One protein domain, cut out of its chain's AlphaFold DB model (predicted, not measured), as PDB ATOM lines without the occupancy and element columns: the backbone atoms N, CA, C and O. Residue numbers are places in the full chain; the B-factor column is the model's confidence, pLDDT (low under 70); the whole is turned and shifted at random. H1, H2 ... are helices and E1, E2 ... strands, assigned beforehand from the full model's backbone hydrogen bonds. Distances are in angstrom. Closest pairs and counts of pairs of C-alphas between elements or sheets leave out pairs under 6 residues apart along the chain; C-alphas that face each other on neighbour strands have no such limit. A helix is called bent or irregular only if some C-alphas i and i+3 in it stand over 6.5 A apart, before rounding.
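AT A GLANCE: This is residues 111 to 264 of the 276 residues of the protein "Hypothetical protein" of Guillardia theta (UniProt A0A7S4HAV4). A small sheet of two parallel strands, E1 and E2, packs beside the first half of one long, kinked helix, H1, which runs along the rod-shaped whole. H7 packs beside both the sheet and H1; H2, H3, H4 and H5 gather round the later part of H1, while H8 packs on its first residues and lengthens the rod at that end. The printed part has 154 residues, with eight named helices and two named strands in the order H1, H2, H3, H4, H5, H6, E1, H7, E2, H8, and its class is mostly helix. It is compact, with a radius of gyration of the C-alphas of 17.0 A and spans of 60 by 29 by 25 A.

IN THESE COORDINATES: E1 is residues 220 to 224 and E2 residues 245 to 249. H1, residues 111 to 139, is 40.9 A long, from C-alpha 111 at (47.062, -53.238, -29.432) to C-alpha 139 at (57.914, -15.275, -18.776). It is irregular, with C-alphas 117 and 120 7.4 A apart, and has a kink of 47 degrees near residue 118. H7 is residues 229 to 241, 18.4 A long. H2 is residues 145 to 148, H3 152 to 159, H4 165 to 173 and H6 201 to 204. H5, residues 175 to 188, is 19.5 A long and irregular, with C-alphas 176 and 179 7.7 A apart. H8, residues 251 to 262, is 16.5 A long and ends at C-alpha 262, (53.506, -64.307, -21.654).

HOW THE PARTS SIT: E1 and E2 are parallel at 35 degrees, with N 221 and O 245 2.8 A apart and N 247 and O 221 3.0 A apart, within hydrogen-bond range. E1, H7 and E2 form a strand-helix-strand unit, two parallel neighbour strands with a helix between, and its crossover is right-handed. The closest C-alphas of H1 and E1 are those of Ser 119 and Phe 222, 4.8 A apart. H1 is the hub, touching the seven other helices. With residues 123 to 130 alone it touches H7, closest at the C-alphas of Val 126 and Ala 239, 6.9 A, a steep tilt of 65 degrees, the same way. With residues 111 to 116 alone it touches H8, closest at the C-alphas of Tyr 113 and Ala 254, 3.9 A. With residues 133 to 137 alone it touches H5, about perpendicular at 88 degrees, closest at the C-alphas of Val 134 and Val 184, 6.6 A. H7 and H8 are apart. Every O i to N i+4 pair is within hydrogen-bond range in H3, H4, H7 and H8, as are 23 of 25 in H1 and 8 of 10 in H5; H2 and H6 are too short for such a pair.

THE WHOLE: The two C-alphas farthest apart, those of Asp 143 and Asp 264, are 61.6 A apart. The printed part has no cut. The links H5 to H6 and H6 to E1 are long. The mean pLDDT of the printed part is 86.7; residues 201 to 218 and residue 264 are under 70.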
ATOM      1  N   ALA A 111      47.166 -54.681 -29.256       90.88
ATOM      2  CA  ALA A 111      47.062 -53.238 -29.432       90.88
ATOM      3  C   ALA A 111      46.618 -52.564 -28.123       90.88
ATOM      4  O   ALA A 111      47.238 -51.592 -27.697       90.88
ATOM      5  N   HIS A 112      45.606 -53.108 -27.438       92.94
ATOM      6  CA  HIS A 112      45.180 -52.605 -26.129       92.94
ATOM      7  C   HIS A 112      46.269 -52.716 -25.057       92.94
ATOM      8  O   HIS A 112      46.434 -51.779 -24.277       92.94
ATOM      9  N   TYR A 113      47.034 -53.811 -25.046       90.31
ATOM     10  CA  TYR A 113      48.185 -53.966 -24.157       90.31
ATOM     11  C   TYR A 113      49.212 -52.850 -24.375       90.31
ATOM     12  O   TYR A 113      49.503 -52.102 -23.447       90.31
ATOM     13  N   TYR A 114      49.698 -52.661 -25.603       87.25
ATOM     14  CA  TYR A 114      50.712 -51.640 -25.870       87.25
ATOM     15  C   TYR A 114      50.204 -50.223 -25.613       87.25
ATOM     16  O   TYR A 114      50.946 -49.418 -25.055       87.25
ATOM     17  N   LYS A 115      48.940 -49.919 -25.949       90.88
ATOM     18  CA  LYS A 115      48.312 -48.635 -25.599       90.88
ATOM     19  C   LYS A 115      48.333 -48.388 -24.089       90.88
ATOM     20  O   LYS A 115      48.652 -47.278 -23.673       90.88
ATOM     21  N   ARG A 116      48.032 -49.409 -23.274       90.56
ATOM     22  CA  ARG A 116      48.104 -49.323 -21.807       90.56
ATOM     23  C   ARG A 116      49.528 -49.018 -21.344       90.56
ATOM     24  O   ARG A 116      49.704 -48.076 -20.579       90.56
ATOM     25  N   GLU A 117      50.528 -49.750 -21.836       85.06
ATOM     26  CA  GLU A 117      51.933 -49.576 -21.423       85.06
ATOM     27  C   GLU A 117      52.472 -48.168 -21.723       85.06
ATOM     28  O   GLU A 117      53.258 -47.622 -20.951       85.06
ATOM     29  N   ILE A 118      52.033 -47.555 -22.826       85.25
ATOM     30  CA  ILE A 118      52.491 -46.216 -23.224       85.25
ATOM     31  C   ILE A 118      51.556 -45.080 -22.783       85.25
ATOM     32  O   ILE A 118      51.893 -43.914 -22.986       85.25
ATOM     33  N   SER A 119      50.408 -45.388 -22.174       87.50
ATOM     34  CA  SER A 119      49.374 -44.400 -21.828       87.50
ATOM     35  C   SER A 119      49.915 -43.265 -20.962       87.50
ATOM     36  O   SER A 119      49.899 -42.111 -21.396       87.50
ATOM     37  N   THR A 120      50.518 -43.597 -19.819       85.12
ATOM     38  CA  THR A 120      51.135 -42.638 -18.893       85.12
ATOM     39  C   THR A 120      52.148 -41.737 -19.593       85.12
ATOM     40  O   THR A 120      52.145 -40.527 -19.386       85.12
ATOM     41  N   PHE A 121      52.987 -42.297 -20.471       82.50
ATOM     42  CA  PHE A 121      53.990 -41.523 -21.203       82.50
ATOM     43  C   PHE A 121      53.354 -40.543 -22.191       82.50
ATOM     44  O   PHE A 121      53.764 -39.387 -22.257       82.50
ATOM     45  N   THR A 122      52.337 -40.980 -22.940       86.69
ATOM     46  CA  THR A 122      51.655 -40.112 -23.913       86.69
ATOM     47  C   THR A 122      50.876 -38.977 -23.252       86.69
ATOM     48  O   THR A 122      50.927 -37.847 -23.731       86.69
ATOM     49  N   GLN A 123      50.208 -39.252 -22.130       89.12
ATOM     50  CA  GLN A 123      49.498 -38.246 -21.341       89.12
ATOM     51  C   GLN A 123      50.468 -37.234 -20.732       89.12
ATOM     52  O   GLN A 123      50.287 -36.024 -20.869       89.12
ATOM     53  N   ARG A 124      51.547 -37.731 -20.121       87.12
ATOM     54  CA  ARG A 124      52.587 -36.897 -19.528       87.12
ATOM     55  C   ARG A 124      53.231 -35.959 -20.543       87.12
ATOM     56  O   ARG A 124      53.422 -34.791 -20.234       87.12
ATOM     57  N   TYR A 125      53.536 -36.446 -21.745       84.81
ATOM     58  CA  TYR A 125      54.130 -35.622 -22.798       84.81
ATOM     59  C   TYR A 125      53.285 -34.375 -23.091       84.81
ATOM     60  O   TYR A 125      53.802 -33.265 -23.171       84.81
ATOM     61  N   VAL A 126      51.967 -34.551 -23.183       89.44
ATOM     62  CA  VAL A 126      51.032 -33.450 -23.437       89.44
ATOM     63  C   VAL A 126      50.932 -32.493 -22.253       89.44
ATOM     64  O   VAL A 126      50.835 -31.284 -22.449       89.44
ATOM     65  N   LEU A 127      51.001 -33.007 -21.023       90.81
ATOM     66  CA  LEU A 127      51.079 -32.159 -19.833       90.81
ATOM     67  C   LEU A 127      52.367 -31.330 -19.810       90.81
ATOM     68  O   LEU A 127      52.324 -30.160 -19.445       90.81
ATOM     69  N   GLU A 128      53.502 -31.912 -20.198       88.12
ATOM     70  CA  GLU A 128      54.778 -31.195 -20.270       88.12
ATOM     71  C   GLU A 128      54.732 -30.067 -21.301       88.12
ATOM     72  O   GLU A 128      55.143 -28.952 -20.988       88.12
ATOM     73  N   GLU A 129      54.195 -30.319 -22.498       89.44
ATOM     74  CA  GLU A 129      53.995 -29.274 -23.511       89.44
ATOM     75  C   GLU A 129      53.081 -28.158 -22.995       89.44
ATOM     76  O   GLU A 129      53.437 -26.981 -23.075       89.44
ATOM     77  N   LEU A 130      51.954 -28.522 -22.376       93.31
ATOM     78  CA  LEU A 130      51.022 -27.563 -21.789       93.31
ATOM     79  C   LEU A 130      51.684 -26.706 -20.704       93.31
ATOM     80  O   LEU A 130      51.544 -25.485 -20.698       93.31
ATOM     81  N   PHE A 131      52.402 -27.323 -19.765       92.94
ATOM     82  CA  PHE A 131      53.006 -26.598 -18.647       92.94
ATOM     83  C   PHE A 131      54.206 -25.761 -19.093       92.94
ATOM     84  O   PHE A 131      54.445 -24.700 -18.516       92.94
ATOM     85  N   ARG A 132      54.921 -26.166 -20.150       89.31
ATOM     86  CA  ARG A 132      55.907 -25.297 -20.805       89.31
ATOM     87  C   ARG A 132      55.245 -24.065 -21.407       89.31
ATOM     88  O   ARG A 132      55.726 -22.970 -21.143       89.31
ATOM     89  N   GLU A 133      54.140 -24.214 -22.142       92.44
ATOM     90  CA  GLU A 133      53.408 -23.057 -22.680       92.44
ATOM     91  C   GLU A 133      52.947 -22.110 -21.563       92.44
ATOM     92  O   GLU A 133      53.103 -20.898 -21.694       92.44
ATOM     93  N   VAL A 134      52.466 -22.642 -20.432       93.75
ATOM     94  CA  VAL A 134      52.112 -21.840 -19.244       93.75
ATOM     95  C   VAL A 134      53.306 -21.008 -18.768       93.75
ATOM     96  O   VAL A 134      53.165 -19.807 -18.546       93.75
ATOM     97  N   VAL A 135      54.479 -21.628 -18.610       92.12
ATOM     98  CA  VAL A 135      55.687 -20.933 -18.141       92.12
ATOM     99  C   VAL A 135      56.149 -19.885 -19.153       92.12
ATOM    100  O   VAL A 135      56.417 -18.758 -18.745       92.12
ATOM    101  N   CYS A 136      56.183 -20.211 -20.449       90.50
ATOM    102  CA  CYS A 136      56.562 -19.267 -21.504       90.50
ATOM    103  C   CYS A 136      55.635 -18.046 -21.525       90.50
ATOM    104  O   CYS A 136      56.108 -16.919 -21.511       90.50
ATOM    105  N   ILE A 137      54.316 -18.248 -21.442       91.12
ATOM    106  CA  ILE A 137      53.345 -17.144 -21.398       91.12
ATOM    107  C   ILE A 137      53.587 -16.224 -20.194       91.12
ATOM    108  O   ILE A 137      53.454 -15.007 -20.309       91.12
ATOM    109  N   VAL A 138      53.931 -16.782 -19.031       90.19
ATOM    110  CA  VAL A 138      54.239 -15.973 -17.844       90.19
ATOM    111  C   VAL A 138      55.562 -15.224 -18.012       90.19
ATOM    112  O   VAL A 138      55.637 -14.053 -17.639       90.19
ATOM    113  N   GLN A 139      56.594 -15.873 -18.554       88.19
ATOM    114  CA  GLN A 139      57.914 -15.275 -18.776       88.19
ATOM    115  C   GLN A 139      57.866 -14.135 -19.801       88.19
ATOM    116  O   GLN A 139      58.427 -13.072 -19.543       88.19
ATOM    117  N   ASP A 140      57.139 -14.338 -20.899       86.00
ATOM    118  CA  ASP A 140      57.100 -13.437 -22.055       86.00
ATOM    119  C   ASP A 140      55.953 -12.404 -21.980       86.00
ATOM    120  O   ASP A 140      55.749 -11.623 -22.907       86.00
ATOM    121  N   SER A 141      55.179 -12.382 -20.887       81.69
ATOM    122  CA  SER A 141      54.078 -11.426 -20.678       81.69
ATOM    123  C   SER A 141      54.601  -9.987 -20.576       81.69
ATOM    124  O   SER A 141      55.189  -9.593 -19.569       81.69
ATOM    125  N   GLU A 142      54.338  -9.191 -21.619       77.69
ATOM    126  CA  GLU A 142      54.727  -7.773 -21.712       77.69
ATOM    127  C   GLU A 142      53.904  -6.856 -20.792       77.69
ATOM    128  O   GLU A 142      54.406  -5.856 -20.286       77.69
ATOM    129  N   ASP A 143      52.630  -7.185 -20.559       81.00
ATOM    130  CA  ASP A 143      51.717  -6.383 -19.733       81.00
ATOM    131  C   ASP A 143      51.848  -6.662 -18.227       81.00
ATOM    132  O   ASP A 143      51.197  -6.004 -17.412       81.00
ATOM    133  N   HIS A 144      52.676  -7.645 -17.854       82.44
ATOM    134  CA  HIS A 144      52.880  -8.146 -16.495       82.44
ATOM    135  C   HIS A 144      51.590  -8.553 -15.756       82.44
ATOM    136  O   HIS A 144      51.625  -8.827 -14.551       82.44
ATOM    137  N   ALA A 145      50.449  -8.637 -16.450       86.62
ATOM    138  CA  ALA A 145      49.156  -8.871 -15.823       86.62
ATOM    139  C   ALA A 145      49.128 -10.263 -15.189       86.62
ATOM    140  O   ALA A 145      48.805 -10.399 -14.010       86.62
ATOM    141  N   LEU A 146      49.574 -11.284 -15.927       88.25
ATOM    142  CA  LEU A 146      49.677 -12.659 -15.430       88.25
ATOM    143  C   LEU A 146      50.717 -12.805 -14.316       88.25
ATOM    144  O   LEU A 146      50.475 -13.517 -13.345       88.25
ATOM    145  N   GLN A 147      51.845 -12.099 -14.420       90.69
ATOM    146  CA  GLN A 147      52.907 -12.132 -13.411       90.69
ATOM    147  C   GLN A 147      52.428 -11.565 -12.068       90.69
ATOM    148  O   GLN A 147      52.772 -12.097 -11.014       90.69
ATOM    149  N   SER A 148      51.586 -10.526 -12.099       90.62
ATOM    150  CA  SER A 148      51.020  -9.902 -10.895       90.62
ATOM    151  C   SER A 148      50.052 -10.804 -10.118       90.62
ATOM    152  O   SER A 148      49.832 -10.585  -8.928       90.62
ATOM    153  N   MET A 149      49.502 -11.836 -10.771       91.19
ATOM    154  CA  MET A 149      48.585 -12.806 -10.162       91.19
ATOM    155  C   MET A 149      49.315 -13.931  -9.417       91.19
ATOM    156  O   MET A 149      48.660 -14.783  -8.818       91.19
ATOM    157  N   LEU A 150      50.649 -13.965  -9.473       91.19
ATOM    158  CA  LEU A 150      51.459 -15.035  -8.905       91.19
ATOM    159  C   LEU A 150      52.189 -14.591  -7.632       91.19
ATOM    160  O   LEU A 150      52.694 -13.467  -7.552       91.19
ATOM    161  N   PRO A 151      52.350 -15.490  -6.644       91.00
ATOM    162  CA  PRO A 151      53.268 -15.257  -5.541       91.00
ATOM    163  C   PRO A 151      54.689 -14.999  -6.061       91.00
ATOM    164  O   PRO A 151      55.175 -15.717  -6.935       91.00
ATOM    165  N   LYS A 152      55.401 -14.027  -5.471       90.50
ATOM    166  CA  LYS A 152      56.780 -13.673  -5.873       90.50
ATOM    167  C   LYS A 152      57.724 -14.878  -5.908       90.50
ATOM    168  O   LYS A 152      58.609 -14.943  -6.752       90.50
ATOM    169  N   THR A 153      57.546 -15.827  -4.991       90.44
ATOM    170  CA  THR A 153      58.332 -17.067  -4.942       90.44
ATOM    171  C   THR A 153      58.121 -17.927  -6.187       90.44
ATOM    172  O   THR A 153      59.102 -18.356  -6.782       90.44
ATOM    173  N   VAL A 154      56.867 -18.120  -6.606       90.19
ATOM    174  CA  VAL A 154      56.486 -18.894  -7.799       90.19
ATOM    175  C   VAL A 154      56.913 -18.178  -9.080       90.19
ATOM    176  O   VAL A 154      57.459 -18.800  -9.985       90.19
ATOM    177  N   LEU A 155      56.726 -16.859  -9.150       91.06
ATOM    178  CA  LEU A 155      57.162 -16.067 -10.300       91.06
ATOM    179  C   LEU A 155      58.681 -16.164 -10.502       91.06
ATOM    180  O   LEU A 155      59.142 -16.409 -11.614       91.06
ATOM    181  N   ASN A 156      59.459 -16.031  -9.424       90.81
ATOM    182  CA  ASN A 156      60.915 -16.128  -9.492       90.81
ATOM    183  C   ASN A 156      61.385 -17.512  -9.964       90.81
ATOM    184  O   ASN A 156      62.335 -17.589 -10.740       90.81
ATOM    185  N   THR A 157      60.745 -18.601  -9.518       90.25
ATOM    186  CA  THR A 157      61.108 -19.957  -9.968       90.25
ATOM    187  C   THR A 157      60.707 -20.201 -11.420       90.25
ATOM    188  O   THR A 157      61.482 -20.808 -12.159       90.25
ATOM    189  N   MET A 158      59.557 -19.677 -11.864       90.50
ATOM    190  CA  MET A 158      59.170 -19.687 -13.279       90.50
ATOM    191  C   MET A 158      60.190 -18.936 -14.134       90.50
ATOM    192  O   MET A 158      60.696 -19.504 -15.092       90.50
ATOM    193  N   GLN A 159      60.560 -17.706 -13.772       88.19
ATOM    194  CA  GLN A 159      61.519 -16.889 -14.532       88.19
ATOM    195  C   GLN A 159      62.918 -17.510 -14.621       88.19
ATOM    196  O   GLN A 159      63.605 -17.332 -15.622       88.19
ATOM    197  N   ARG A 160      63.335 -18.269 -13.604       86.50
ATOM    198  CA  ARG A 160      64.610 -19.003 -13.614       86.50
ATOM    199  C   ARG A 160      64.545 -20.338 -14.361       86.50
ATOM    200  O   ARG A 160      65.579 -20.966 -14.548       86.50
ATOM    201  N   GLY A 161      63.355 -20.788 -14.767       81.00
ATOM    202  CA  GLY A 161      63.159 -22.109 -15.372       81.00
ATOM    203  C   GLY A 161      63.339 -23.272 -14.388       81.00
ATOM    204  O   GLY A 161      63.526 -24.410 -14.808       81.00
ATOM    205  N   GLU A 162      63.287 -22.997 -13.083       85.94
ATOM    206  CA  GLU A 162      63.519 -23.966 -12.000       85.94
ATOM    207  C   GLU A 162      62.212 -24.594 -11.486       85.94
ATOM    208  O   GLU A 162      62.230 -25.466 -10.616       85.94
ATOM    209  N   ILE A 163      61.058 -24.144 -11.990       88.56
ATOM    210  CA  ILE A 163      59.758 -24.638 -11.542       88.56
ATOM    211  C   ILE A 163      59.510 -26.085 -12.000       88.56
ATOM    212  O   ILE A 163      59.767 -26.465 -13.145       88.56
ATOM    213  N   SER A 164      58.990 -26.911 -11.092       87.81
ATOM    214  CA  SER A 164      58.657 -28.305 -11.388       87.81
ATOM    215  C   SER A 164      57.275 -28.448 -12.039       87.81
ATOM    216  O   SER A 164      56.385 -27.624 -11.825       87.81
ATOM    217  N   MET A 165      57.056 -29.549 -12.773       87.94
ATOM    218  CA  MET A 165      55.729 -29.933 -13.289       87.94
ATOM    219  C   MET A 165      54.671 -29.979 -12.177       87.94
ATOM    220  O   MET A 165      53.544 -29.523 -12.355       87.94
ATOM    221  N   SER A 166      55.057 -30.512 -11.015       88.31
ATOM    222  CA  SER A 166      54.183 -30.645  -9.847       88.31
ATOM    223  C   SER A 166      53.774 -29.286  -9.270       88.31
ATOM    224  O   SER A 166      52.629 -29.113  -8.854       88.31
ATOM    225  N   ASP A 167      54.681 -28.305  -9.266       89.81
ATOM    226  CA  ASP A 167      54.380 -26.952  -8.791       89.81
ATOM    227  C   ASP A 167      53.451 -26.203  -9.743       89.81
ATOM    228  O   ASP A 167      52.511 -25.558  -9.279       89.81
ATOM    229  N   VAL A 168      53.659 -26.338 -11.058       91.38
ATOM    230  CA  VAL A 168      52.741 -25.780 -12.064       91.38
ATOM    231  C   VAL A 168      51.363 -26.426 -11.943       91.38
ATOM    232  O   VAL A 168      50.361 -25.717 -11.893       91.38
ATOM    233  N   PHE A 169      51.296 -27.755 -11.817       91.62
ATOM    234  CA  PHE A 169      50.032 -28.456 -11.596       91.62
ATOM    235  C   PHE A 169      49.312 -27.955 -10.345       91.62
ATOM    236  O   PHE A 169      48.129 -27.631 -10.409       91.62
ATOM    237  N   ARG A 170      50.020 -27.853  -9.213       90.44
ATOM    238  CA  ARG A 170      49.447 -27.367  -7.953       90.44
ATOM    239  C   ARG A 170      48.919 -25.943  -8.093       90.44
ATOM    240  O   ARG A 170      47.799 -25.693  -7.671       90.44
ATOM    241  N   LEU A 171      49.686 -25.051  -8.717       92.19
ATOM    242  CA  LEU A 171      49.269 -23.675  -8.989       92.19
ATOM    243  C   LEU A 171      48.001 -23.626  -9.848       92.19
ATOM    244  O   LEU A 171      47.067 -22.898  -9.534       92.19
ATOM    245  N   LEU A 172      47.958 -24.396 -10.935       92.81
ATOM    246  CA  LEU A 172      46.812 -24.399 -11.840       92.81
ATOM    247  C   LEU A 172      45.588 -25.068 -11.215       92.81
ATOM    248  O   LEU A 172      44.470 -24.677 -11.531       92.81
ATOM    249  N   ASN A 173      45.763 -26.067 -10.353       91.38
ATOM    250  CA  ASN A 173      44.655 -26.788  -9.730       91.38
ATOM    251  C   ASN A 173      44.125 -26.103  -8.456       91.38
ATOM    252  O   ASN A 173      43.028 -26.418  -7.999       91.38
ATOM    253  N   ASP A 174      44.875 -25.155  -7.896       90.31
ATOM    254  CA  ASP A 174      44.482 -24.396  -6.712       90.31
ATOM    255  C   ASP A 174      43.245 -23.511  -6.996       90.31
ATOM    256  O   ASP A 174      43.269 -22.679  -7.915       90.31
ATOM    257  N   PRO A 175      42.146 -23.661  -6.230       88.94
ATOM    258  CA  PRO A 175      40.972 -22.803  -6.348       88.94
ATOM    259  C   PRO A 175      41.271 -21.308  -6.172       88.94
ATOM    260  O   PRO A 175      40.637 -20.496  -6.849       88.94
ATOM    261  N   GLU A 176      42.234 -20.937  -5.321       90.19
ATOM    262  CA  GLU A 176      42.607 -19.531  -5.093       90.19
ATOM    263  C   GLU A 176      43.233 -18.897  -6.344       90.19
ATOM    264  O   GLU A 176      43.076 -17.701  -6.597       90.19
ATOM    265  N   HIS A 177      43.849 -19.720  -7.194       91.25
ATOM    266  CA  HIS A 177      44.499 -19.317  -8.439       91.25
ATOM    267  C   HIS A 177      43.637 -19.615  -9.685       91.25
ATOM    268  O   HIS A 177      44.119 -19.587 -10.821       91.25
ATOM    269  N   ALA A 178      42.328 -19.851  -9.522       92.00
ATOM    270  CA  ALA A 178      41.429 -20.154 -10.641       92.00
ATOM    271  C   ALA A 178      41.332 -19.022 -11.684       92.00
ATOM    272  O   ALA A 178      41.142 -19.289 -12.872       92.00
ATOM    273  N   SER A 179      41.458 -17.762 -11.259       93.38
ATOM    274  CA  SER A 179      41.490 -16.599 -12.157       93.38
ATOM    275  C   SER A 179      42.741 -16.604 -13.041       93.38
ATOM    276  O   SER A 179      42.635 -16.372 -14.245       93.38
ATOM    277  N   PHE A 180      43.899 -16.943 -12.466       94.25
ATOM    278  CA  PHE A 180      45.148 -17.123 -13.202       94.25
ATOM    279  C   PHE A 180      45.002 -18.237 -14.243       94.25
ATOM    280  O   PHE A 180      45.226 -17.989 -15.426       94.25
ATOM    281  N   ARG A 181      44.509 -19.422 -13.842       95.06
ATOM    282  CA  ARG A 181      44.262 -20.545 -14.766       95.06
ATOM    283  C   ARG A 181      43.388 -20.132 -15.955       95.06
ATOM    284  O   ARG A 181      43.756 -20.389 -17.094       95.06
ATOM    285  N   ARG A 182      42.255 -19.462 -15.707       95.50
ATOM    286  CA  ARG A 182      41.330 -19.008 -16.767       95.50
ATOM    287  C   ARG A 182      42.005 -18.077 -17.771       95.50
ATOM    288  O   ARG A 182      41.793 -18.228 -18.972       95.50
ATOM    289  N   ASN A 183      42.810 -17.132 -17.287       94.19
ATOM    290  CA  ASN A 183      43.522 -16.198 -18.155       94.19
ATOM    291  C   ASN A 183      44.590 -16.911 -18.988       94.19
ATOM    292  O   ASN A 183      44.666 -16.678 -20.189       94.19
ATOM    293  N   VAL A 184      45.349 -17.834 -18.390       94.69
ATOM    294  CA  VAL A 184      46.332 -18.634 -19.132       94.69
ATOM    295  C   VAL A 184      45.646 -19.517 -20.177       94.69
ATOM    296  O   VAL A 184      46.088 -19.553 -21.320       94.69
ATOM    297  N   TRP A 185      44.527 -20.167 -19.842       96.25
ATOM    298  CA  TRP A 185      43.757 -20.984 -20.794       96.25
ATOM    299  C   TRP A 185      43.258 -20.163 -21.967       96.25
ATOM    300  O   TRP A 185      43.425 -20.571 -23.113       96.25
ATOM    301  N   LYS A 186      42.738 -18.966 -21.693       94.75
ATOM    302  CA  LYS A 186      42.338 -18.026 -22.737       94.75
ATOM    303  C   LYS A 186      43.502 -17.682 -23.671       94.75
ATOM    304  O   LYS A 186      43.296 -17.667 -24.880       94.75
ATOM    305  N   THR A 187      44.696 -17.430 -23.132       93.19
ATOM    306  CA  THR A 187      45.891 -17.109 -23.928       93.19
ATOM    307  C   THR A 187      46.370 -18.300 -24.759       93.19
ATOM    308  O   THR A 187      46.729 -18.126 -25.919       93.19
ATOM    309  N   ILE A 188      46.327 -19.514 -24.203       93.62
ATOM    310  CA  ILE A 188      46.683 -20.746 -24.925       93.62
ATOM    311  C   ILE A 188      45.641 -21.087 -26.003       93.62
ATOM    312  O   ILE A 188      45.985 -21.692 -27.019       93.62
ATOM    313  N   GLY A 189      44.378 -20.698 -25.813       94.31
ATOM    314  CA  GLY A 189      43.255 -21.085 -26.670       94.31
ATOM    315  C   GLY A 189      42.507 -22.331 -26.183       94.31
ATOM    316  O   GLY A 189      41.874 -23.016 -26.981       94.31
ATOM    317  N   LEU A 190      42.584 -22.633 -24.884       96.75
ATOM    318  CA  LEU A 190      41.810 -23.683 -24.218       96.75
ATOM    319  C   LEU A 190      40.520 -23.112 -23.598       96.75
ATOM    320  O   LEU A 190      40.461 -21.915 -23.285       96.75
ATOM    321  N   PRO A 191      39.488 -23.946 -23.361       96.56
ATOM    322  CA  PRO A 191      38.312 -23.528 -22.602       96.56
ATOM    323  C   PRO A 191      38.702 -23.002 -21.214       96.56
ATOM    324  O   PRO A 191      39.480 -23.618 -20.490       96.56
ATOM    325  N   GLN A 192      38.180 -21.840 -20.823       95.44
ATOM    326  CA  GLN A 192      38.592 -21.178 -19.576       95.44
ATOM    327  C   GLN A 192      38.168 -21.958 -18.325       95.44
ATOM    328  O   GLN A 192      38.836 -21.924 -17.293       95.44
ATOM    329  N   ASP A 193      37.045 -22.661 -18.408       93.06
ATOM    330  CA  ASP A 193      36.502 -23.527 -17.369       93.06
ATOM    331  C   ASP A 193      37.160 -24.911 -17.328       93.06
ATOM    332  O   ASP A 193      36.834 -25.696 -16.439       93.06
ATOM    333  N   LEU A 194      38.125 -25.193 -18.213       94.56
ATOM    334  CA  LEU A 194      38.852 -26.457 -18.231       94.56
ATOM    335  C   LEU A 194      39.594 -26.677 -16.904       94.56
ATOM    336  O   LEU A 194      40.459 -25.890 -16.498       94.56
ATOM    337  N   VAL A 195      39.251 -27.769 -16.224       91.50
ATOM    338  CA  VAL A 195      39.843 -28.170 -14.942       91.50
ATOM    339  C   VAL A 195      40.804 -29.324 -15.176       91.50
ATOM    340  O   VAL A 195      40.506 -30.233 -15.946       91.50
ATOM    341  N   LEU A 196      41.951 -29.293 -14.499       91.94
ATOM    342  CA  LEU A 196      42.900 -30.396 -14.552       91.94
ATOM    343  C   LEU A 196      42.339 -31.579 -13.742       91.94
ATOM    344  O   LEU A 196      41.905 -31.380 -12.602       91.94
ATOM    345  N   PRO A 197      42.333 -32.803 -14.287       90.31
ATOM    346  CA  PRO A 197      41.945 -33.980 -13.525       90.31
ATOM    347  C   PRO A 197      43.009 -34.289 -12.451       90.31
ATOM    348  O   PRO A 197      44.145 -33.803 -12.519       90.31
ATOM    349  N   PRO A 198      42.653 -35.061 -11.411       84.06
ATOM    350  CA  PRO A 198      43.596 -35.430 -10.366       84.06
ATOM    351  C   PRO A 198      44.628 -36.419 -10.918       84.06
ATOM    352  O   PRO A 198      44.327 -37.583 -11.157       84.06
ATOM    353  N   PHE A 199      45.863 -35.959 -11.087       80.88
ATOM    354  CA  PHE A 199      46.983 -36.813 -11.471       80.88
ATOM    355  C   PHE A 199      47.776 -37.247 -10.241       80.88
ATOM    356  O   PHE A 199      47.931 -36.468  -9.298       80.88
ATOM    357  N   ASP A 200      48.336 -38.458 -10.262       74.00
ATOM    358  CA  ASP A 200      49.343 -38.859  -9.280       74.00
ATOM    359  C   ASP A 200      50.702 -38.229  -9.650       74.00
ATOM    360  O   ASP A 200      51.311 -38.601 -10.662       74.00
ATOM    361  N   PRO A 201      51.229 -37.291  -8.839       69.00
ATOM    362  CA  PRO A 201      52.472 -36.603  -9.162       69.00
ATOM    363  C   PRO A 201      53.675 -37.549  -9.222       69.00
ATOM    364  O   PRO A 201      54.635 -37.275  -9.942       69.00
ATOM    365  N   ARG A 202      53.634 -38.680  -8.500       68.69
ATOM    366  CA  ARG A 202      54.745 -39.646  -8.458       68.69
ATOM    367  C   ARG A 202      54.924 -40.375  -9.781       68.69
ATOM    368  O   ARG A 202      56.042 -40.745 -10.123       68.69
ATOM    369  N   THR A 203      53.836 -40.578 -10.513       69.00
ATOM    370  CA  THR A 203      53.829 -41.315 -11.779       69.00
ATOM    371  C   THR A 203      53.832 -40.381 -12.986       69.00
ATOM    372  O   THR A 203      54.507 -40.676 -13.970       69.00
ATOM    373  N   MET A 204      53.159 -39.229 -12.906       69.69
ATOM    374  CA  MET A 204      52.978 -38.328 -14.053       69.69
ATOM    375  C   MET A 204      53.804 -37.039 -14.015       69.69
ATOM    376  O   MET A 204      53.944 -36.394 -15.049       69.69
ATOM    377  N   MET A 205      54.356 -36.647 -12.862       68.69
ATOM    378  CA  MET A 205      54.974 -35.320 -12.676       68.69
ATOM    379  C   MET A 205      56.344 -35.370 -11.990       68.69
ATOM    380  O   MET A 205      56.806 -34.364 -11.446       68.69
ATOM    381  N   TYR A 206      57.000 -36.535 -12.005       55.81
ATOM    382  CA  TYR A 206      58.381 -36.668 -11.552       55.81
ATOM    383  C   TYR A 206      59.291 -35.957 -12.560       55.81
ATOM    384  O   TYR A 206      59.181 -36.298 -13.731       55.81
ATOM    385  N   VAL A 207      60.181 -35.048 -12.122       59.78
ATOM    386  CA  VAL A 207      61.191 -34.278 -12.910       59.78
ATOM    387  C   VAL A 207      60.874 -32.775 -13.084       59.78
ATOM    388  O   VAL A 207      59.717 -32.347 -13.089       59.78
ATOM    389  N   GLN A 208      61.929 -31.950 -13.154       57.12
ATOM    390  CA  GLN A 208      61.844 -30.520 -13.470       57.12
ATOM    391  C   GLN A 208      61.396 -30.301 -14.921       57.12
ATOM    392  O   GLN A 208      61.775 -31.055 -15.811       57.12
ATOM    393  N   LEU A 209      60.664 -29.215 -15.198       56.06
ATOM    394  CA  LEU A 209      60.294 -28.855 -16.575       56.06
ATOM    395  C   LEU A 209      61.514 -28.615 -17.481       56.06
ATOM    396  O   LEU A 209      61.402 -28.696 -18.698       56.06
ATOM    397  N   SER A 210      62.688 -28.330 -16.925       50.56
ATOM    398  CA  SER A 210      63.949 -28.170 -17.658       50.56
ATOM    399  C   SER A 210      64.510 -29.492 -18.211       50.56
ATOM    400  O   SER A 210      65.212 -29.495 -19.222       50.56
ATOM    401  N   GLU A 211      64.172 -30.627 -17.604       54.22
ATOM    402  CA  GLU A 211      64.690 -31.949 -17.946       54.22
ATOM    403  C   GLU A 211      63.757 -32.627 -18.966       54.22
ATOM    404  O   GLU A 211      62.669 -33.107 -18.662       54.22
ATOM    405  N   MET A 212      64.167 -32.612 -20.233       52.88
ATOM    406  CA  MET A 212      63.371 -33.104 -21.358       52.88
ATOM    407  C   MET A 212      63.306 -34.640 -21.396       52.88
ATOM    408  O   MET A 212      64.344 -35.307 -21.471       52.88
ATOM    409  N   ILE A 213      62.103 -35.218 -21.464       53.94
ATOM    410  CA  ILE A 213      61.954 -36.638 -21.811       53.94
ATOM    411  C   ILE A 213      62.170 -36.814 -23.309       53.94
ATOM    412  O   ILE A 213      61.482 -36.226 -24.140       53.94
ATOM    413  N   ARG A 214      63.107 -37.692 -23.667       50.06
ATOM    414  CA  ARG A 214      63.430 -38.060 -25.054       50.06
ATOM    415  C   ARG A 214      62.440 -39.069 -25.652       50.06
ATOM    416  O   ARG A 214      62.855 -39.999 -26.339       50.06
ATOM    417  N   CYS A 215      61.147 -38.933 -25.379       51.12
ATOM    418  CA  CYS A 215      60.131 -39.735 -26.054       51.12
ATOM    419  C   CYS A 215      59.681 -38.996 -27.314       51.12
ATOM    420  O   CYS A 215      59.489 -37.782 -27.298       51.12
ATOM    421  N   SER A 216      59.557 -39.724 -28.428       53.66
ATOM    422  CA  SER A 216      59.055 -39.154 -29.680       53.66
ATOM    423  C   SER A 216      57.679 -38.512 -29.439       53.66
ATOM    424  O   SER A 216      56.872 -39.130 -28.736       53.66
ATOM    425  N   PRO A 217      57.394 -37.319 -30.003       59.84
ATOM    426  CA  PRO A 217      56.074 -36.694 -29.967       59.84
ATOM    427  C   PRO A 217      55.066 -37.607 -30.665       59.84
ATOM    428  O   PRO A 217      54.813 -37.504 -31.864       59.84
ATOM    429  N   GLY A 218      54.504 -38.552 -29.919       69.62
ATOM    430  CA  GLY A 218      53.472 -39.438 -30.426       69.62
ATOM    431  C   GLY A 218      52.281 -38.626 -30.937       69.62
ATOM    432  O   GLY A 218      51.957 -37.560 -30.403       69.62
ATOM    433  N   LYS A 219      51.609 -39.146 -31.969       87.38
ATOM    434  CA  LYS A 219      50.376 -38.559 -32.529       87.38
ATOM    435  C   LYS A 219      49.143 -38.786 -31.651       87.38
ATOM    436  O   LYS A 219      48.081 -38.251 -31.954       87.38
ATOM    437  N   TYR A 220      49.273 -39.611 -30.615       90.06
ATOM    438  CA  TYR A 220      48.157 -40.086 -29.816       90.06
ATOM    439  C   TYR A 220      48.378 -39.836 -28.329       90.06
ATOM    440  O   TYR A 220      49.505 -39.925 -27.845       90.06
ATOM    441  N   VAL A 221      47.276 -39.573 -27.635       92.06
ATOM    442  CA  VAL A 221      47.135 -39.623 -26.182       92.06
ATOM    443  C   VAL A 221      46.222 -40.798 -25.876       92.06
ATOM    444  O   VAL A 221      45.078 -40.816 -26.333       92.06
ATOM    445  N   PHE A 222      46.729 -41.791 -25.147       92.94
ATOM    446  CA  PHE A 222      45.933 -42.968 -24.814       92.94
ATOM    447  C   PHE A 222      45.277 -42.820 -23.449       92.94
ATOM    448  O   PHE A 222      45.963 -42.637 -22.444       92.94
ATOM    449  N   LEU A 223      43.954 -42.944 -23.422       94.50
ATOM    450  CA  LEU A 223      43.154 -42.905 -22.203       94.50
ATOM    451  C   LEU A 223      42.563 -44.274 -21.893       94.50
ATOM    452  O   LEU A 223      42.327 -45.109 -22.774       94.50
ATOM    453  N   HIS A 224      42.288 -44.487 -20.614       93.88
ATOM    454  CA  HIS A 224      41.495 -45.622 -20.185       93.88
ATOM    455  C   HIS A 224      40.075 -45.498 -20.763       93.88
ATOM    456  O   HIS A 224      39.487 -44.421 -20.763       93.88
ATOM    457  N   SER A 225      39.500 -46.592 -21.263       94.38
ATOM    458  CA  SER A 225      38.124 -46.602 -21.808       94.38
ATOM    459  C   SER A 225      37.051 -46.227 -20.781       94.38
ATOM    460  O   SER A 225      35.992 -45.741 -21.159       94.38
ATOM    461  N   TYR A 226      37.348 -46.424 -19.496       92.62
ATOM    462  CA  TYR A 226      36.518 -45.995 -18.368       92.62
ATOM    463  C   TYR A 226      37.135 -44.796 -17.624       92.62
ATOM    464  O   TYR A 226      36.973 -44.692 -16.411       92.62
ATOM    465  N   ALA A 227      37.942 -43.973 -18.304       91.00
ATOM    466  CA  ALA A 227      38.419 -42.708 -17.745       91.00
ATOM    467  C   ALA A 227      37.225 -41.829 -17.351       91.00
ATOM    468  O   ALA A 227      36.156 -41.915 -17.961       91.00
ATOM    469  N   ASP A 228      37.395 -41.006 -16.321       92.44
ATOM    470  CA  ASP A 228      36.324 -40.112 -15.897       92.44
ATOM    471  C   ASP A 228      36.101 -38.975 -16.908       92.44
ATOM    472  O   ASP A 228      36.994 -38.607 -17.678       92.44
ATOM    473  N   ASP A 229      34.898 -38.395 -16.899       93.12
ATOM    474  CA  ASP A 229      34.523 -37.343 -17.848       93.12
ATOM    475  C   ASP A 229      35.473 -36.137 -17.795       93.12
ATOM    476  O   ASP A 229      35.721 -35.506 -18.822       93.12
ATOM    477  N   ARG A 230      36.033 -35.807 -16.621       92.94
ATOM    478  CA  ARG A 230      36.956 -34.670 -16.492       92.94
ATOM    479  C   ARG A 230      38.274 -34.975 -17.181       92.94
ATOM    480  O   ARG A 230      38.777 -34.113 -17.896       92.94
ATOM    481  N   GLU A 231      38.815 -36.176 -16.996       93.94
ATOM    482  CA  GLU A 231      40.022 -36.634 -17.683       93.94
ATOM    483  C   GLU A 231      39.823 -36.643 -19.204       93.94
ATOM    484  O   GLU A 231      40.650 -36.099 -19.942       93.94
ATOM    485  N   ILE A 232      38.693 -37.184 -19.671       95.12
ATOM    486  CA  ILE A 232      38.357 -37.237 -21.098       95.12
ATOM    487  C   ILE A 232      38.258 -35.830 -21.691       95.12
ATOM    488  O   ILE A 232      38.898 -35.553 -22.708       95.12
ATOM    489  N   ILE A 233      37.476 -34.936 -21.075       96.44
ATOM    490  CA  ILE A 233      37.305 -33.553 -21.544       96.44
ATOM    491  C   ILE A 233      38.653 -32.830 -21.558       96.44
ATOM    492  O   ILE A 233      39.017 -32.231 -22.571       96.44
ATOM    493  N   PHE A 234      39.421 -32.934 -20.470       96.75
ATOM    494  CA  PHE A 234      40.727 -32.298 -20.354       96.75
ATOM    495  C   PHE A 234      41.675 -32.727 -21.476       96.75
ATOM    496  O   PHE A 234      42.138 -31.886 -22.249       96.75
ATOM    497  N   PHE A 235      41.938 -34.027 -21.622       95.75
ATOM    498  CA  PHE A 235      42.880 -34.491 -22.636       95.75
ATOM    499  C   PHE A 235      42.361 -34.314 -24.060       95.75
ATOM    500  O   PHE A 235      43.179 -34.137 -24.955       95.75
ATOM    501  N   SER A 236      41.047 -34.305 -24.294       96.06
ATOM    502  CA  SER A 236      40.497 -34.024 -25.627       96.06
ATOM    503  C   SER A 236      40.810 -32.598 -26.078       96.06
ATOM    504  O   SER A 236      41.300 -32.400 -27.192       96.06
ATOM    505  N   GLU A 237      40.588 -31.614 -25.206       97.19
ATOM    506  CA  GLU A 237      40.843 -30.202 -25.513       97.19
ATOM    507  C   GLU A 237      42.340 -29.912 -25.639       97.19
ATOM    508  O   GLU A 237      42.783 -29.271 -26.596       97.19
ATOM    509  N   VAL A 238      43.145 -30.453 -24.723       95.38
ATOM    510  CA  VAL A 238      44.595 -30.241 -24.748       95.38
ATOM    511  C   VAL A 238      45.238 -30.975 -25.930       95.38
ATOM    512  O   VAL A 238      46.044 -30.386 -26.647       95.38
ATOM    513  N   ALA A 239      44.852 -32.223 -26.221       94.31
ATOM    514  CA  ALA A 239      45.369 -32.945 -27.385       94.31
ATOM    515  C   ALA A 239      45.046 -32.210 -28.689       94.31
ATOM    516  O   ALA A 239      45.919 -32.076 -29.544       94.31
ATOM    517  N   LYS A 240      43.827 -31.671 -28.819       94.38
ATOM    518  CA  LYS A 240      43.429 -30.865 -29.976       94.38
ATOM    519  C   LYS A 240      44.326 -29.637 -30.152       94.38
ATOM    520  O   LYS A 240      44.722 -29.350 -31.279       94.38
ATOM    521  N   ARG A 241      44.682 -28.944 -29.062       93.94
ATOM    522  CA  ARG A 241      45.581 -27.775 -29.091       93.94
ATOM    523  C   ARG A 241      46.998 -28.107 -29.577       93.94
ATOM    524  O   ARG A 241      47.635 -27.250 -30.188       93.94
ATOM    525  N   PHE A 242      47.464 -29.329 -29.339       90.94
ATOM    526  CA  PHE A 242      48.781 -29.818 -29.765       90.94
ATOM    527  C   PHE A 242      48.721 -30.758 -30.982       90.94
ATOM    528  O   PHE A 242      49.648 -31.532 -31.207       90.94
ATOM    529  N   GLU A 243      47.631 -30.721 -31.759       92.19
ATOM    530  CA  GLU A 243      47.433 -31.534 -32.975       92.19
ATOM    531  C   GLU A 243      47.585 -33.056 -32.760       92.19
ATOM    532  O   GLU A 243      47.987 -33.818 -33.646       92.19
ATOM    533  N   LYS A 244      47.224 -33.526 -31.565       92.06
ATOM    534  CA  LYS A 244      47.212 -34.938 -31.171       92.06
ATOM    535  C   LYS A 244      45.793 -35.496 -31.192       92.06
ATOM    536  O   LYS A 244      44.801 -34.771 -31.141       92.06
ATOM    537  N   LYS A 245      45.693 -36.822 -31.253       93.81
ATOM    538  CA  LYS A 245      44.426 -37.558 -31.206       93.81
ATOM    539  C   LYS A 245      44.278 -38.291 -29.884       93.81
ATOM    540  O   LYS A 245      45.213 -38.948 -29.440       93.81
ATOM    541  N   VAL A 246      43.093 -38.243 -29.293       95.50
ATOM    542  CA  VAL A 246      42.752 -39.128 -28.178       95.50
ATOM    543  C   VAL A 246      42.321 -40.481 -28.740       95.50
ATOM    544  O   VAL A 246      41.547 -40.549 -29.693       95.50
ATOM    545  N   ASP A 247      42.856 -41.553 -28.170       95.50
ATOM    546  CA  ASP A 247      42.454 -42.929 -28.453       95.50
ATOM    547  C   ASP A 247      42.384 -43.706 -27.133       95.50
ATOM    548  O   ASP A 247      42.952 -43.298 -26.121       95.50
ATOM    549  N   TYR A 248      41.668 -44.821 -27.121       95.25
ATOM    550  CA  TYR A 248      41.307 -45.518 -25.896       95.25
ATOM    551  C   TYR A 248      41.875 -46.929 -25.850       95.25
ATOM    552  O   TYR A 248      42.084 -47.597 -26.877       95.25
ATOM    553  N   PHE A 249      42.083 -47.408 -24.625       93.25
ATOM    554  CA  PHE A 249      42.330 -48.814 -24.363       93.25
ATOM    555  C   PHE A 249      41.336 -49.413 -23.366       93.25
ATOM    556  O   PHE A 249      40.941 -48.791 -22.380       93.25
ATOM    557  N   ASP A 250      40.936 -50.654 -23.633       95.12
ATOM    558  CA  ASP A 250      40.129 -51.462 -22.732       95.12
ATOM    559  C   ASP A 250      41.054 -52.289 -21.822       95.12
ATOM    560  O   ASP A 250      41.897 -53.034 -22.338       95.12
ATOM    561  N   PRO A 251      40.947 -52.168 -20.485       92.25
ATOM    562  CA  PRO A 251      41.807 -52.890 -19.552       92.25
ATOM    563  C   PRO A 251      41.655 -54.405 -19.685       92.25
ATOM    564  O   PRO A 251      42.659 -55.111 -19.642       92.25
ATOM    565  N   VAL A 252      40.436 -54.914 -19.898       94.31
ATOM    566  CA  VAL A 252      40.179 -56.360 -20.022       94.31
ATOM    567  C   VAL A 252      40.930 -56.926 -21.228       94.31
ATOM    568  O   VAL A 252      41.663 -57.911 -21.113       94.31
ATOM    569  N   SER A 253      40.826 -56.245 -22.366       93.31
ATOM    570  CA  SER A 253      41.549 -56.552 -23.598       93.31
ATOM    571  C   SER A 253      43.062 -56.410 -23.441       93.31
ATOM    572  O   SER A 253      43.811 -57.241 -23.952       93.31
ATOM    573  N   ALA A 254      43.532 -55.399 -22.705       92.50
ATOM    574  CA  ALA A 254      44.953 -55.214 -22.424       92.50
ATOM    575  C   ALA A 254      45.527 -56.359 -21.573       92.50
ATOM    576  O   ALA A 254      46.606 -56.867 -21.877       92.50
ATOM    577  N   PHE A 255      44.796 -56.825 -20.553       93.19
ATOM    578  CA  PHE A 255      45.182 -58.004 -19.770       93.19
ATOM    579  C   PHE A 255      45.193 -59.279 -20.619       93.19
ATOM    580  O   PHE A 255      46.092 -60.108 -20.469       93.19
ATOM    581  N   ALA A 256      44.231 -59.443 -21.533       90.25
ATOM    582  CA  ALA A 256      44.253 -60.551 -22.486       90.25
ATOM    583  C   ALA A 256      45.502 -60.492 -23.385       90.25
ATOM    584  O   ALA A 256      46.165 -61.512 -23.571       90.25
ATOM    585  N   GLY A 257      45.871 -59.303 -23.871       89.50
ATOM    586  CA  GLY A 257      47.085 -59.080 -24.661       89.50
ATOM    587  C   GLY A 257      48.364 -59.420 -23.894       89.50
ATOM    588  O   GLY A 257      49.226 -60.130 -24.404       89.50
ATOM    589  N   GLU A 258      48.458 -59.000 -22.633       91.25
ATOM    590  CA  GLU A 258      49.588 -59.330 -21.759       91.25
ATOM    591  C   GLU A 258      49.747 -60.847 -21.570       91.25
ATOM    592  O   GLU A 258      50.858 -61.378 -21.609       91.25
ATOM    593  N   ARG A 259      48.632 -61.565 -21.392       89.69
ATOM    594  CA  ARG A 259      48.646 -63.028 -21.279       89.69
ATOM    595  C   ARG A 259      49.113 -63.701 -22.565       89.69
ATOM    596  O   ARG A 259      49.846 -64.677 -22.473       89.69
ATOM    597  N   ILE A 260      48.724 -63.177 -23.729       86.19
ATOM    598  CA  ILE A 260      49.177 -63.682 -25.034       86.19
ATOM    599  C   ILE A 260      50.699 -63.553 -25.163       86.19
ATOM    600  O   ILE A 260      51.349 -64.510 -25.573       86.19
ATOM    601  N   LEU A 261      51.280 -62.415 -24.766       82.56
ATOM    602  CA  LEU A 261      52.737 -62.223 -24.793       82.56
ATOM    603  C   LEU A 261      53.473 -63.171 -23.846       82.56
ATOM    604  O   LEU A 261      54.529 -63.687 -24.191       82.56
ATOM    605  N   LYS A 262      52.914 -63.410 -22.657       82.81
ATOM    606  CA  LYS A 262      53.506 -64.307 -21.654       82.81
ATOM    607  C   LYS A 262      53.391 -65.790 -22.010       82.81
ATOM    608  O   LYS A 262      54.087 -66.598 -21.407       82.81
ATOM    609  N   ALA A 263      52.496 -66.150 -22.923       74.88
ATOM    610  CA  ALA A 263      52.227 -67.536 -23.285       74.88
ATOM    611  C   ALA A 263      53.109 -68.064 -24.435       74.88
ATOM    612  O   ALA A 263      52.914 -69.202 -24.837       74.88
ATOM    613  N   ASP A 264      54.035 -67.265 -24.991       59.34
ATOM    614  CA  ASP A 264      54.767 -67.552 -26.247       59.34
ATOM    615  C   ASP A 264      53.850 -67.861 -27.459       59.34
ATOM    616  O   ASP A 264      54.314 -68.206 -28.543       59.34
TER     617      ASP A 264